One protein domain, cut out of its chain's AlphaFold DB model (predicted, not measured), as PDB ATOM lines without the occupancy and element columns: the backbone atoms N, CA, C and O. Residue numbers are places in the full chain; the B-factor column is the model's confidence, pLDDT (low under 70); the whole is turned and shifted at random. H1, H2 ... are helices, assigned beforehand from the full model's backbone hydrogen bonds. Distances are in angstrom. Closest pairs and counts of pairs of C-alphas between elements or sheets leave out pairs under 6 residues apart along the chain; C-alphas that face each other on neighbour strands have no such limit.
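What this domain is: This is residues 101 to 185 of the 357 residues of the protein "C2H2 transcription factor (TFIIIA)" of Aspergillus arachidicola (UniProt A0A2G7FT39). With little regular structure, this is a loose, arched chain of three separate helices: H1 at one end with residues 101 to 113 beside it, H2 with the long loop of residues 126 to 158 folded round one side of it, and H3 sticking out at the other end. The printed part has 85 residues, 31 of them in H1, H2 and H3 in chain order, with no named strand; the class is all helix. The radius of gyration of the C-alphas is 15.9 A, and the spans of 41 by 36 by 20 A make it only just flat.

How they stand to each other: Start at H1, residues 114 to 125, which is apart from H2, residues 159 to 169. H3, residues 176 to 183, is apart from both. Between H1 and H2, look for residues 131 to 132 paired with 155 to 156, antiparallel. In H1, H2 and H3 every O i to N i+4 pair is within hydrogen-bond range.

Where its parts are: Find C-alpha 114 at (224.288, 183.675, 149.745); from there H1 runs 15.7 A. H2 runs 15.2 A, and H3 10.5 A to C-alpha 183 at (232.940, 188.775, 112.632).

The domain as a whole: The C-alphas farthest apart, Val 103 and Gly 185, are 45.6 A apart. The printed part has no cut. The link H1 to H2 is long, 33 residues; H2 to H3 is short. Mean pLDDT of the printed part is 85.3, and no printed residue is under 70.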
ATOM      1  N   PRO A 101     229.491 177.451 150.632       88.25
ATOM      2  CA  PRO A 101     229.455 176.155 149.957       88.25
ATOM      3  C   PRO A 101     228.022 175.638 149.769       88.25
ATOM      4  O   PRO A 101     227.105 175.989 150.517       88.25
ATOM      5  N   CYS A 102     227.817 174.799 148.753       92.62
ATOM      6  CA  CYS A 102     226.561 174.086 148.572       92.62
ATOM      7  C   CYS A 102     226.372 173.029 149.668       92.62
ATOM      8  O   CYS A 102     227.292 172.300 150.008       92.62
ATOM      9  N   VAL A 103     225.157 172.954 150.214       89.19
ATOM     10  CA  VAL A 103     224.792 172.029 151.306       89.19
ATOM     11  C   VAL A 103     224.345 170.659 150.767       89.19
ATOM     12  O   VAL A 103     224.143 169.718 151.528       89.19
ATOM     13  N   VAL A 104     224.154 170.526 149.451       90.44
ATOM     14  CA  VAL A 104     223.652 169.289 148.840       90.44
ATOM     15  C   VAL A 104     224.788 168.268 148.703       90.44
ATOM     16  O   VAL A 104     225.827 168.609 148.130       90.44
ATOM     17  N   PRO A 105     224.607 167.018 149.176       87.62
ATOM     18  CA  PRO A 105     225.642 165.992 149.089       87.62
ATOM     19  C   PRO A 105     226.002 165.704 147.625       87.62
ATOM     20  O   PRO A 105     225.119 165.492 146.792       87.62
ATOM     21  N   GLY A 106     227.301 165.704 147.314       87.81
ATOM     22  CA  GLY A 106     227.821 165.501 145.956       87.81
ATOM     23  C   GLY A 106     227.915 166.770 145.099       87.81
ATOM     24  O   GLY A 106     228.056 166.666 143.881       87.81
ATOM     25  N   CYS A 107     227.817 167.965 145.694       91.00
ATOM     26  CA  CYS A 107     228.038 169.228 144.994       91.00
ATOM     27  C   CYS A 107     229.154 170.062 145.635       91.00
ATOM     28  O   CYS A 107     228.931 170.740 146.633       91.00
ATOM     29  N   ASP A 108     230.313 170.125 144.980       88.69
ATOM     30  CA  ASP A 108     231.492 170.854 145.483       88.69
ATOM     31  C   ASP A 108     231.503 172.343 145.088       88.69
ATOM     32  O   ASP A 108     232.542 173.004 145.046       88.69
ATOM     33  N   ARG A 109     230.339 172.904 144.737       87.12
ATOM     34  CA  ARG A 109     230.251 174.298 144.283       87.12
ATOM     35  C   ARG A 109     230.140 175.244 145.466       87.12
ATOM     36  O   ARG A 109     229.247 175.112 146.299       87.12
ATOM     37  N   SER A 110     230.987 176.266 145.474       89.12
ATOM     38  CA  SER A 110     230.979 177.339 146.464       89.12
ATOM     39  C   SER A 110     230.807 178.708 145.812       89.12
ATOM     40  O   SER A 110     231.192 178.946 144.663       89.12
ATOM     41  N   PHE A 111     230.157 179.612 146.540       88.00
ATOM     42  CA  PHE A 111     229.748 180.919 146.042       88.00
ATOM     43  C   PHE A 111     230.204 182.032 146.978       88.00
ATOM     44  O   PHE A 111     230.284 181.873 148.191       88.00
ATOM     45  N   THR A 112     230.418 183.210 146.400       85.81
ATOM     46  CA  THR A 112     230.805 184.424 147.133       85.81
ATOM     47  C   THR A 112     229.621 185.128 147.797       85.81
ATOM     48  O   THR A 112     229.795 185.972 148.669       85.81
ATOM     49  N   LYS A 113     228.385 184.811 147.386       85.88
ATOM     50  CA  LYS A 113     227.157 185.435 147.897       85.88
ATOM     51  C   LYS A 113     226.091 184.389 148.190       85.88
ATOM     52  O   LYS A 113     225.781 183.569 147.324       85.88
ATOM     53  N   LYS A 114     225.422 184.524 149.340       87.44
ATOM     54  CA  LYS A 114     224.288 183.675 149.745       87.44
ATOM     55  C   LYS A 114     223.169 183.627 148.697       87.44
ATOM     56  O   LYS A 114     222.653 182.557 148.403       87.44
ATOM     57  N   GLY A 115     222.839 184.761 148.073       89.38
ATOM     58  CA  GLY A 115     221.805 184.810 147.031       89.38
ATOM     59  C   GLY A 115     222.122 183.933 145.813       89.38
ATOM     60  O   GLY A 115     221.232 183.270 145.284       89.38
ATOM     61  N   ASN A 116     223.395 183.863 145.411       88.75
ATOM     62  CA  ASN A 116     223.824 183.012 144.298       88.75
ATOM     63  C   ASN A 116     223.724 181.529 144.666       88.75
ATOM     64  O   ASN A 116     223.256 180.739 143.847       88.75
ATOM     65  N   LEU A 117     224.078 181.170 145.904       92.00
ATOM     66  CA  LEU A 117     223.895 179.816 146.422       92.00
ATOM     67  C   LEU A 117     222.412 179.408 146.414       92.00
ATOM     68  O   LEU A 117     222.072 178.334 145.925       92.00
ATOM     69  N   THR A 118     221.505 180.270 146.883       90.31
ATOM     70  CA  THR A 118     220.062 179.977 146.863       90.31
ATOM     71  C   THR A 118     219.549 179.745 145.439       90.31
ATOM     72  O   THR A 118     218.799 178.799 145.194       90.31
ATOM     73  N   VAL A 119     219.971 180.575 144.478       89.12
ATOM     74  CA  VAL A 119     219.601 180.396 143.065       89.12
ATOM     75  C   VAL A 119     220.188 179.103 142.498       89.12
ATOM     76  O   VAL A 119     219.491 178.395 141.771       89.12
ATOM     77  N   HIS A 120     221.431 178.766 142.838       89.81
ATOM     78  CA  HIS A 120     222.060 177.511 142.441       89.81
ATOM     79  C   HIS A 120     221.277 176.297 142.953       89.81
ATOM     80  O   HIS A 120     220.886 175.459 142.143       89.81
ATOM     81  N   ILE A 121     220.961 176.245 144.250       90.38
ATOM     82  CA  ILE A 121     220.189 175.140 144.837       90.38
ATOM     83  C   ILE A 121     218.840 174.998 144.133       90.38
ATOM     84  O   ILE A 121     218.458 173.907 143.709       90.38
ATOM     85  N   ARG A 122     218.143 176.115 143.926       89.69
ATOM     86  CA  ARG A 122     216.833 176.119 143.273       89.69
ATOM     87  C   ARG A 122     216.879 175.645 141.817       89.69
ATOM     88  O   ARG A 122     215.991 174.932 141.364       89.69
ATOM     89  N   THR A 123     217.894 176.050 141.060       89.06
ATOM     90  CA  THR A 123     217.962 175.768 139.616       89.06
ATOM     91  C   THR A 123     218.596 174.419 139.294       89.06
ATOM     92  O   THR A 123     218.153 173.763 138.356       89.06
ATOM     93  N   VAL A 124     219.610 174.004 140.056       87.31
ATOM     94  CA  VAL A 124     220.394 172.789 139.790       87.31
ATOM     95  C   VAL A 124     219.864 171.599 140.577       87.31
ATOM     96  O   VAL A 124     219.709 170.527 140.003       87.31
ATOM     97  N   HIS A 125     219.549 171.778 141.861       89.19
ATOM     98  CA  HIS A 125     219.126 170.668 142.719       89.19
ATOM     99  C   HIS A 125     217.608 170.496 142.751       89.19
ATOM    100  O   HIS A 125     217.118 169.380 142.652       89.19
ATOM    101  N   GLN A 126     216.849 171.591 142.831       87.38
ATOM    102  CA  GLN A 126     215.379 171.530 142.806       87.38
ATOM    103  C   GLN A 126     214.808 171.550 141.379       87.38
ATOM    104  O   GLN A 126     213.625 171.287 141.185       87.38
ATOM    105  N   GLY A 127     215.628 171.882 140.374       84.75
ATOM    106  CA  GLY A 127     215.213 171.916 138.970       84.75
ATOM    107  C   GLY A 127     214.106 172.931 138.666       84.75
ATOM    108  O   GLY A 127     213.401 172.797 137.664       84.75
ATOM    109  N   GLU A 128     213.920 173.945 139.514       85.00
ATOM    110  CA  GLU A 128     212.778 174.840 139.402       85.00
ATOM    111  C   GLU A 128     212.957 175.813 138.224       85.00
ATOM    112  O   GLU A 128     213.807 176.708 138.229       85.00
ATOM    113  N   LYS A 129     212.124 175.641 137.193       84.00
ATOM    114  CA  LYS A 129     212.112 176.473 135.982       84.00
ATOM    115  C   LYS A 129     210.854 177.334 135.950       84.00
ATOM    116  O   LYS A 129     209.813 176.915 135.434       84.00
ATOM    117  N   ARG A 130     210.969 178.522 136.548       84.62
ATOM    118  CA  ARG A 130     209.875 179.497 136.713       84.62
ATOM    119  C   ARG A 130     209.610 180.339 135.467       84.62
ATOM    120  O   ARG A 130     208.559 180.954 135.373       84.62
ATOM    121  N   PHE A 131     210.565 180.402 134.541       88.69
ATOM    122  CA  PHE A 131     210.471 181.303 133.400       88.69
ATOM    123  C   PHE A 131     210.019 180.541 132.159       88.69
ATOM    124  O   PHE A 131     210.766 179.709 131.650       88.69
ATOM    125  N   VAL A 132     208.810 180.813 131.684       89.50
ATOM    126  CA  VAL A 132     208.223 180.170 130.504       89.50
ATOM    127  C   VAL A 132     208.168 181.162 129.346       89.50
ATOM    128  O   VAL A 132     207.752 182.311 129.509       89.50
ATOM    129  N   CYS A 133     208.615 180.725 128.172       91.12
ATOM    130  CA  CYS A 133     208.529 181.512 126.949       91.12
ATOM    131  C   CYS A 133     207.063 181.678 126.527       91.12
ATOM    132  O   CYS A 133     206.411 180.684 126.219       91.12
ATOM    133  N   GLY A 134     206.569 182.920 126.509       84.69
ATOM    134  CA  GLY A 134     205.190 183.275 126.134       84.69
ATOM    135  C   GLY A 134     204.287 183.644 127.311       84.69
ATOM    136  O   GLY A 134     203.403 184.473 127.158       84.69
ATOM    137  N   GLU A 135     204.547 183.106 128.505       85.94
ATOM    138  CA  GLU A 135     203.731 183.389 129.702       85.94
ATOM    139  C   GLU A 135     204.380 184.411 130.646       85.94
ATOM    140  O   GLU A 135     203.727 184.987 131.512       85.94
ATOM    141  N   THR A 136     205.689 184.625 130.518       85.19
ATOM    142  CA  THR A 136     206.421 185.549 131.391       85.19
ATOM    143  C   THR A 136     206.369 186.978 130.880       85.19
ATOM    144  O   THR A 136     206.626 187.243 129.706       85.19
ATOM    145  N   ASP A 137     206.116 187.914 131.795       81.75
ATOM    146  CA  ASP A 137     206.189 189.338 131.485       81.75
ATOM    147  C   ASP A 137     207.652 189.776 131.292       81.75
ATOM    148  O   ASP A 137     208.486 189.741 132.207       81.75
ATOM    149  N   LEU A 138     207.961 190.171 130.058       81.06
ATOM    150  CA  LEU A 138     209.271 190.651 129.624       81.06
ATOM    151  C   LEU A 138     209.236 192.114 129.164       81.06
ATOM    152  O   LEU A 138     210.240 192.599 128.643       81.06
ATOM    153  N   SER A 139     208.134 192.833 129.407       75.62
ATOM    154  CA  SER A 139     207.933 194.219 128.956       75.62
ATOM    155  C   SER A 139     209.049 195.173 129.420       75.62
ATOM    156  O   SER A 139     209.482 196.057 128.685       75.62
ATOM    157  N   GLY A 140     209.617 194.939 130.608       79.88
ATOM    158  CA  GLY A 140     210.723 195.743 131.150       79.88
ATOM    159  C   GLY A 140     212.129 195.410 130.624       79.88
ATOM    160  O   GLY A 140     213.098 196.052 131.031       79.88
ATOM    161  N   SER A 141     212.300 194.392 129.776       82.94
ATOM    162  CA  SER A 141     213.625 193.926 129.354       82.94
ATOM    163  C   SER A 141     214.078 194.555 128.034       82.94
ATOM    164  O   SER A 141     213.663 194.145 126.954       82.94
ATOM    165  N   LYS A 142     215.058 195.470 128.100       83.12
ATOM    166  CA  LYS A 142     215.659 196.130 126.917       83.12
ATOM    167  C   LYS A 142     216.219 195.149 125.872       83.12
ATOM    168  O   LYS A 142     216.276 195.467 124.691       83.12
ATOM    169  N   ARG A 143     216.641 193.952 126.296       79.81
ATOM    170  CA  ARG A 143     217.244 192.912 125.438       79.81
ATOM    171  C   ARG A 143     216.265 192.197 124.505       79.81
ATOM    172  O   ARG A 143     216.724 191.479 123.622       79.81
ATOM    173  N   VAL A 144     214.966 192.344 124.749       83.00
ATOM    174  CA  VAL A 144     213.873 191.657 124.045       83.00
ATOM    175  C   VAL A 144     212.886 192.707 123.498       83.00
ATOM    176  O   VAL A 144     211.689 192.476 123.370       83.00
ATOM    177  N   ALA A 145     213.394 193.906 123.191       80.31
ATOM    178  CA  ALA A 145     212.605 194.985 122.610       80.31
ATOM    179  C   ALA A 145     212.053 194.561 121.237       80.31
ATOM    180  O   ALA A 145     212.808 194.095 120.386       80.31
ATOM    181  N   GLY A 146     210.742 194.716 121.034       80.56
ATOM    182  CA  GLY A 146     210.055 194.289 119.806       80.56
ATOM    183  C   GLY A 146     209.533 192.847 119.825       80.56
ATOM    184  O   GLY A 146     209.183 192.309 118.781       80.56
ATOM    185  N   TRP A 147     209.488 192.205 120.993       83.62
ATOM    186  CA  TRP A 147     208.895 190.882 121.156       83.62
ATOM    187  C   TRP A 147     207.369 190.928 121.250       83.62
ATOM    188  O   TRP A 147     206.822 191.604 122.116       83.62
ATOM    189  N   ASN A 148     206.693 190.145 120.408       79.06
ATOM    190  CA  ASN A 148     205.229 190.144 120.295       79.06
ATOM    191  C   ASN A 148     204.525 189.201 121.288       79.06
ATOM    192  O   ASN A 148     203.312 189.038 121.219       79.06
ATOM    193  N   GLY A 149     205.270 188.554 122.191       80.44
ATOM    194  CA  GLY A 149     204.704 187.630 123.181       80.44
ATOM    195  C   GLY A 149     204.445 186.208 122.670       80.44
ATOM    196  O   GLY A 149     204.066 185.357 123.467       80.44
ATOM    197  N   ASP A 150     204.690 185.921 121.389       82.19
ATOM    198  CA  ASP A 150     204.416 184.611 120.785       82.19
ATOM    199  C   ASP A 150     205.469 183.559 121.173       82.19
ATOM    200  O   ASP A 150     206.507 183.396 120.531       82.19
ATOM    201  N   GLY A 151     205.253 182.902 122.310       83.44
ATOM    202  CA  GLY A 151     206.228 182.004 122.916       83.44
ATOM    203  C   GLY A 151     206.070 180.536 122.537       83.44
ATOM    204  O   GLY A 151     204.983 180.036 122.280       83.44
ATOM    205  N   CYS A 152     207.179 179.799 122.593       87.38
ATOM    206  CA  CYS A 152     207.200 178.358 122.328       87.38
ATOM    207  C   CYS A 152     206.973 177.469 123.570       87.38
ATOM    208  O   CYS A 152     207.228 176.265 123.513       87.38
ATOM    209  N   GLY A 153     206.588 178.034 124.723       87.00
ATOM    210  CA  GLY A 153     206.300 177.283 125.957       87.00
ATOM    211  C   GLY A 153     207.518 176.653 126.653       87.00
ATOM    212  O   GLY A 153     207.382 175.950 127.657       87.00
ATOM    213  N   LYS A 154     208.741 176.887 126.159       87.50
ATOM    214  CA  LYS A 154     209.964 176.350 126.778       87.50
ATOM    215  C   LYS A 154     210.221 176.980 128.147       87.50
ATOM    216  O   LYS A 154     210.041 178.184 128.338       87.50
ATOM    217  N   ARG A 155     210.685 176.151 129.091       90.06
ATOM    218  CA  ARG A 155     210.923 176.525 130.494       90.06
ATOM    219  C   ARG A 155     212.409 176.721 130.784       90.06
ATOM    220  O   ARG A 155     213.235 175.873 130.445       90.06
ATOM    221  N   TYR A 156     212.726 177.786 131.510       88.88
ATOM    222  CA  TYR A 156     214.076 178.217 131.859       88.88
ATOM    223  C   TYR A 156     214.207 178.466 133.364       88.88
ATOM    224  O   TYR A 156     213.266 178.883 134.041       88.88
ATOM    225  N   GLY A 157     215.403 178.197 133.895       86.50
ATOM    226  CA  GLY A 157     215.735 178.414 135.310       86.50
ATOM    227  C   GLY A 157     216.062 179.872 135.651       86.50
ATOM    228  O   GLY A 157     215.941 180.278 136.805       86.50
ATOM    229  N   SER A 158     216.446 180.681 134.658       87.31
ATOM    230  CA  SER A 158     216.795 182.094 134.833       87.31
ATOM    231  C   SER A 158     216.154 182.970 133.754       87.31
ATOM    232  O   SER A 158     215.974 182.541 132.613       87.31
ATOM    233  N   LYS A 159     215.849 184.224 134.116       87.50
ATOM    234  CA  LYS A 159     215.311 185.234 133.190       87.50
ATOM    235  C   LYS A 159     216.259 185.476 132.012       87.50
ATOM    236  O   LYS A 159     215.820 185.548 130.875       87.50
ATOM    237  N   LEU A 160     217.563 185.523 132.282       88.69
ATOM    238  CA  LEU A 160     218.598 185.718 131.269       88.69
ATOM    239  C   LEU A 160     218.585 184.625 130.190       88.69
ATOM    240  O   LEU A 160     218.649 184.943 129.006       88.69
ATOM    241  N   ALA A 161     218.480 183.355 130.595       89.12
ATOM    242  CA  ALA A 161     218.441 182.232 129.660       89.12
ATOM    243  C   ALA A 161     217.176 182.264 128.790       89.12
ATOM    244  O   ALA A 161     217.231 181.937 127.607       89.12
ATOM    245  N   LEU A 162     216.049 182.708 129.357       91.06
ATOM    246  CA  LEU A 162     214.836 182.937 128.584       91.06
ATOM    247  C   LEU A 162     215.000 184.100 127.589       91.06
ATOM    248  O   LEU A 162     214.634 183.959 126.428       91.06
ATOM    249  N   GLU A 163     215.561 185.235 128.012       90.56
ATOM    250  CA  GLU A 163     215.799 186.380 127.120       90.56
ATOM    251  C   GLU A 163     216.732 186.018 125.956       90.56
ATOM    252  O   GLU A 163     216.505 186.436 124.825       90.56
ATOM    253  N   GLU A 164     217.788 185.242 126.215       89.56
ATOM    254  CA  GLU A 164     218.692 184.737 125.176       89.56
ATOM    255  C   GLU A 164     217.995 183.758 124.232       89.56
ATOM    256  O   GLU A 164     218.163 183.844 123.014       89.56
ATOM    257  N   HIS A 165     217.156 182.874 124.771       90.06
ATOM    258  CA  HIS A 165     216.331 182.002 123.953       90.06
ATOM    259  C   HIS A 165     215.393 182.794 123.038       90.06
ATOM    260  O   HIS A 165     215.332 182.502 121.849       90.06
ATOM    261  N   ILE A 166     214.705 183.813 123.554       89.25
ATOM    262  CA  ILE A 166     213.800 184.631 122.739       89.25
ATOM    263  C   ILE A 166     214.572 185.357 121.644       89.25
ATOM    264  O   ILE A 166     214.171 185.341 120.479       89.25
ATOM    265  N   ARG A 167     215.730 185.917 121.998       89.75
ATOM    266  CA  ARG A 167     216.596 186.607 121.046       89.75
ATOM    267  C   ARG A 167     217.010 185.711 119.878       89.75
ATOM    268  O   ARG A 167     217.077 186.175 118.748       89.75
ATOM    269  N   THR A 168     217.275 184.439 120.148       88.81
ATOM    270  CA  THR A 168     217.889 183.527 119.174       88.81
ATOM    271  C   THR A 168     216.888 182.660 118.433       88.81
ATOM    272  O   THR A 168     217.028 182.454 117.233       88.81
ATOM    273  N   ALA A 169     215.862 182.170 119.123       86.56
ATOM    274  CA  ALA A 169     214.855 181.296 118.541       86.56
ATOM    275  C   ALA A 169     213.735 182.061 117.842       86.56
ATOM    276  O   ALA A 169     213.152 181.527 116.905       86.56
ATOM    277  N   HIS A 170     213.429 183.280 118.291       86.25
ATOM    278  CA  HIS A 170     212.266 183.993 117.787       86.25
ATOM    279  C   HIS A 170     212.579 185.359 117.164       86.25
ATOM    280  O   HIS A 170     211.970 185.716 116.164       86.25
ATOM    281  N   LEU A 171     213.558 186.102 117.692       85.25
ATOM    282  CA  LEU A 171     214.050 187.335 117.053       85.25
ATOM    283  C   LEU A 171     215.172 187.070 116.033       85.25
ATOM    284  O   LEU A 171     215.650 188.000 115.387       85.25
ATOM    285  N   GLY A 172     215.619 185.814 115.901       79.62
ATOM    286  CA  GLY A 172     216.630 185.398 114.924       79.62
ATOM    287  C   GLY A 172     218.006 186.047 115.098       79.62
ATOM    288  O   GLY A 172     218.843 185.949 114.202       79.62
ATOM    289  N   CYS A 173     218.275 186.716 116.223       80.50
ATOM    290  CA  CYS A 173     219.594 187.278 116.465       80.50
ATOM    291  C   CYS A 173     220.585 186.160 116.786       80.50
ATOM    292  O   CYS A 173     220.260 185.148 117.411       80.50
ATOM    293  N   LEU A 174     221.837 186.368 116.402       74.06
ATOM    294  CA  LEU A 174     222.883 185.387 116.628       74.06
ATOM    295  C   LEU A 174     223.260 185.300 118.112       74.06
ATOM    296  O   LEU A 174     223.274 186.290 118.843       74.06
ATOM    297  N   ASN A 175     223.607 184.090 118.553       78.94
ATOM    298  CA  ASN A 175     224.289 183.891 119.832       78.94
ATOM    299  C   ASN A 175     225.636 184.623 119.812       78.94
ATOM    300  O   ASN A 175     226.288 184.642 118.771       78.94
ATOM    301  N   ALA A 176     226.129 185.101 120.958       76.12
ATOM    302  CA  ALA A 176     227.421 185.799 121.041       76.12
ATOM    303  C   ALA A 176     228.584 185.005 120.403       76.12
ATOM    304  O   ALA A 176     229.466 185.563 119.754       76.12
ATOM    305  N   LYS A 177     228.550 183.668 120.514       76.19
ATOM    306  CA  LYS A 177     229.510 182.764 119.859       76.19
ATOM    307  C   LYS A 177     229.358 182.726 118.333       76.19
ATOM    308  O   LYS A 177     230.355 182.636 117.625       76.19
ATOM    309  N   ALA A 178     228.130 182.763 117.823       75.94
ATOM    310  CA  ALA A 178     227.864 182.798 116.387       75.94
ATOM    311  C   ALA A 178     228.191 184.178 115.795       75.94
ATOM    312  O   ALA A 178     228.797 184.246 114.731       75.94
ATOM    313  N   GLU A 179     227.890 185.252 116.523       79.81
ATOM    314  CA  GLU A 179     228.249 186.623 116.160       79.81
ATOM    315  C   GLU A 179     229.772 186.797 116.079       79.81
ATOM    316  O   GLU A 179     230.285 187.269 115.068       79.81
ATOM    317  N   ARG A 180     230.520 186.320 117.088       74.94
ATOM    318  CA  ARG A 180     231.992 186.322 117.067       74.94
ATOM    319  C   ARG A 180     232.539 185.565 115.855       74.94
ATOM    320  O   ARG A 180     233.422 186.061 115.169       74.94
ATOM    321  N   ARG A 181     231.987 184.387 115.552       79.44
ATOM    322  CA  ARG A 181     232.393 183.598 114.377       79.44
ATOM    323  C   ARG A 181     232.090 184.296 113.057       79.44
ATOM    324  O   ARG A 181     232.875 184.158 112.131       79.44
ATOM    325  N   GLN A 182     230.976 185.019 112.965       78.75
ATOM    326  CA  GLN A 182     230.642 185.790 111.771       78.75
ATOM    327  C   GLN A 182     231.599 186.972 111.587       78.75
ATOM    328  O   GLN A 182     232.075 187.179 110.477       78.75
ATOM    329  N   ARG A 183     231.937 187.694 112.667       79.56
ATOM    330  CA  ARG A 183     232.940 188.775 112.632       79.56
ATOM    331  C   ARG A 183     234.320 188.276 112.197       79.56
ATOM    332  O   ARG A 183     235.006 188.970 111.466       79.56
ATOM    333  N   LEU A 184     234.686 187.060 112.602       80.44
ATOM    334  CA  LEU A 184     235.933 186.395 112.207       80.44
ATOM    335  C   LEU A 184     235.861 185.706 110.829       80.44
ATOM    336  O   LEU A 184     236.779 184.982 110.468       80.44
ATOM    337  N   GLY A 185     234.761 185.840 110.076       75.19
ATOM    338  CA  GLY A 185     234.617 185.209 108.756       75.19
ATOM    339  C   GLY A 185     234.498 183.674 108.767       75.19
ATOM    340  O   GLY A 185     234.402 183.060 107.712       75.19
TER     341      GLY A 185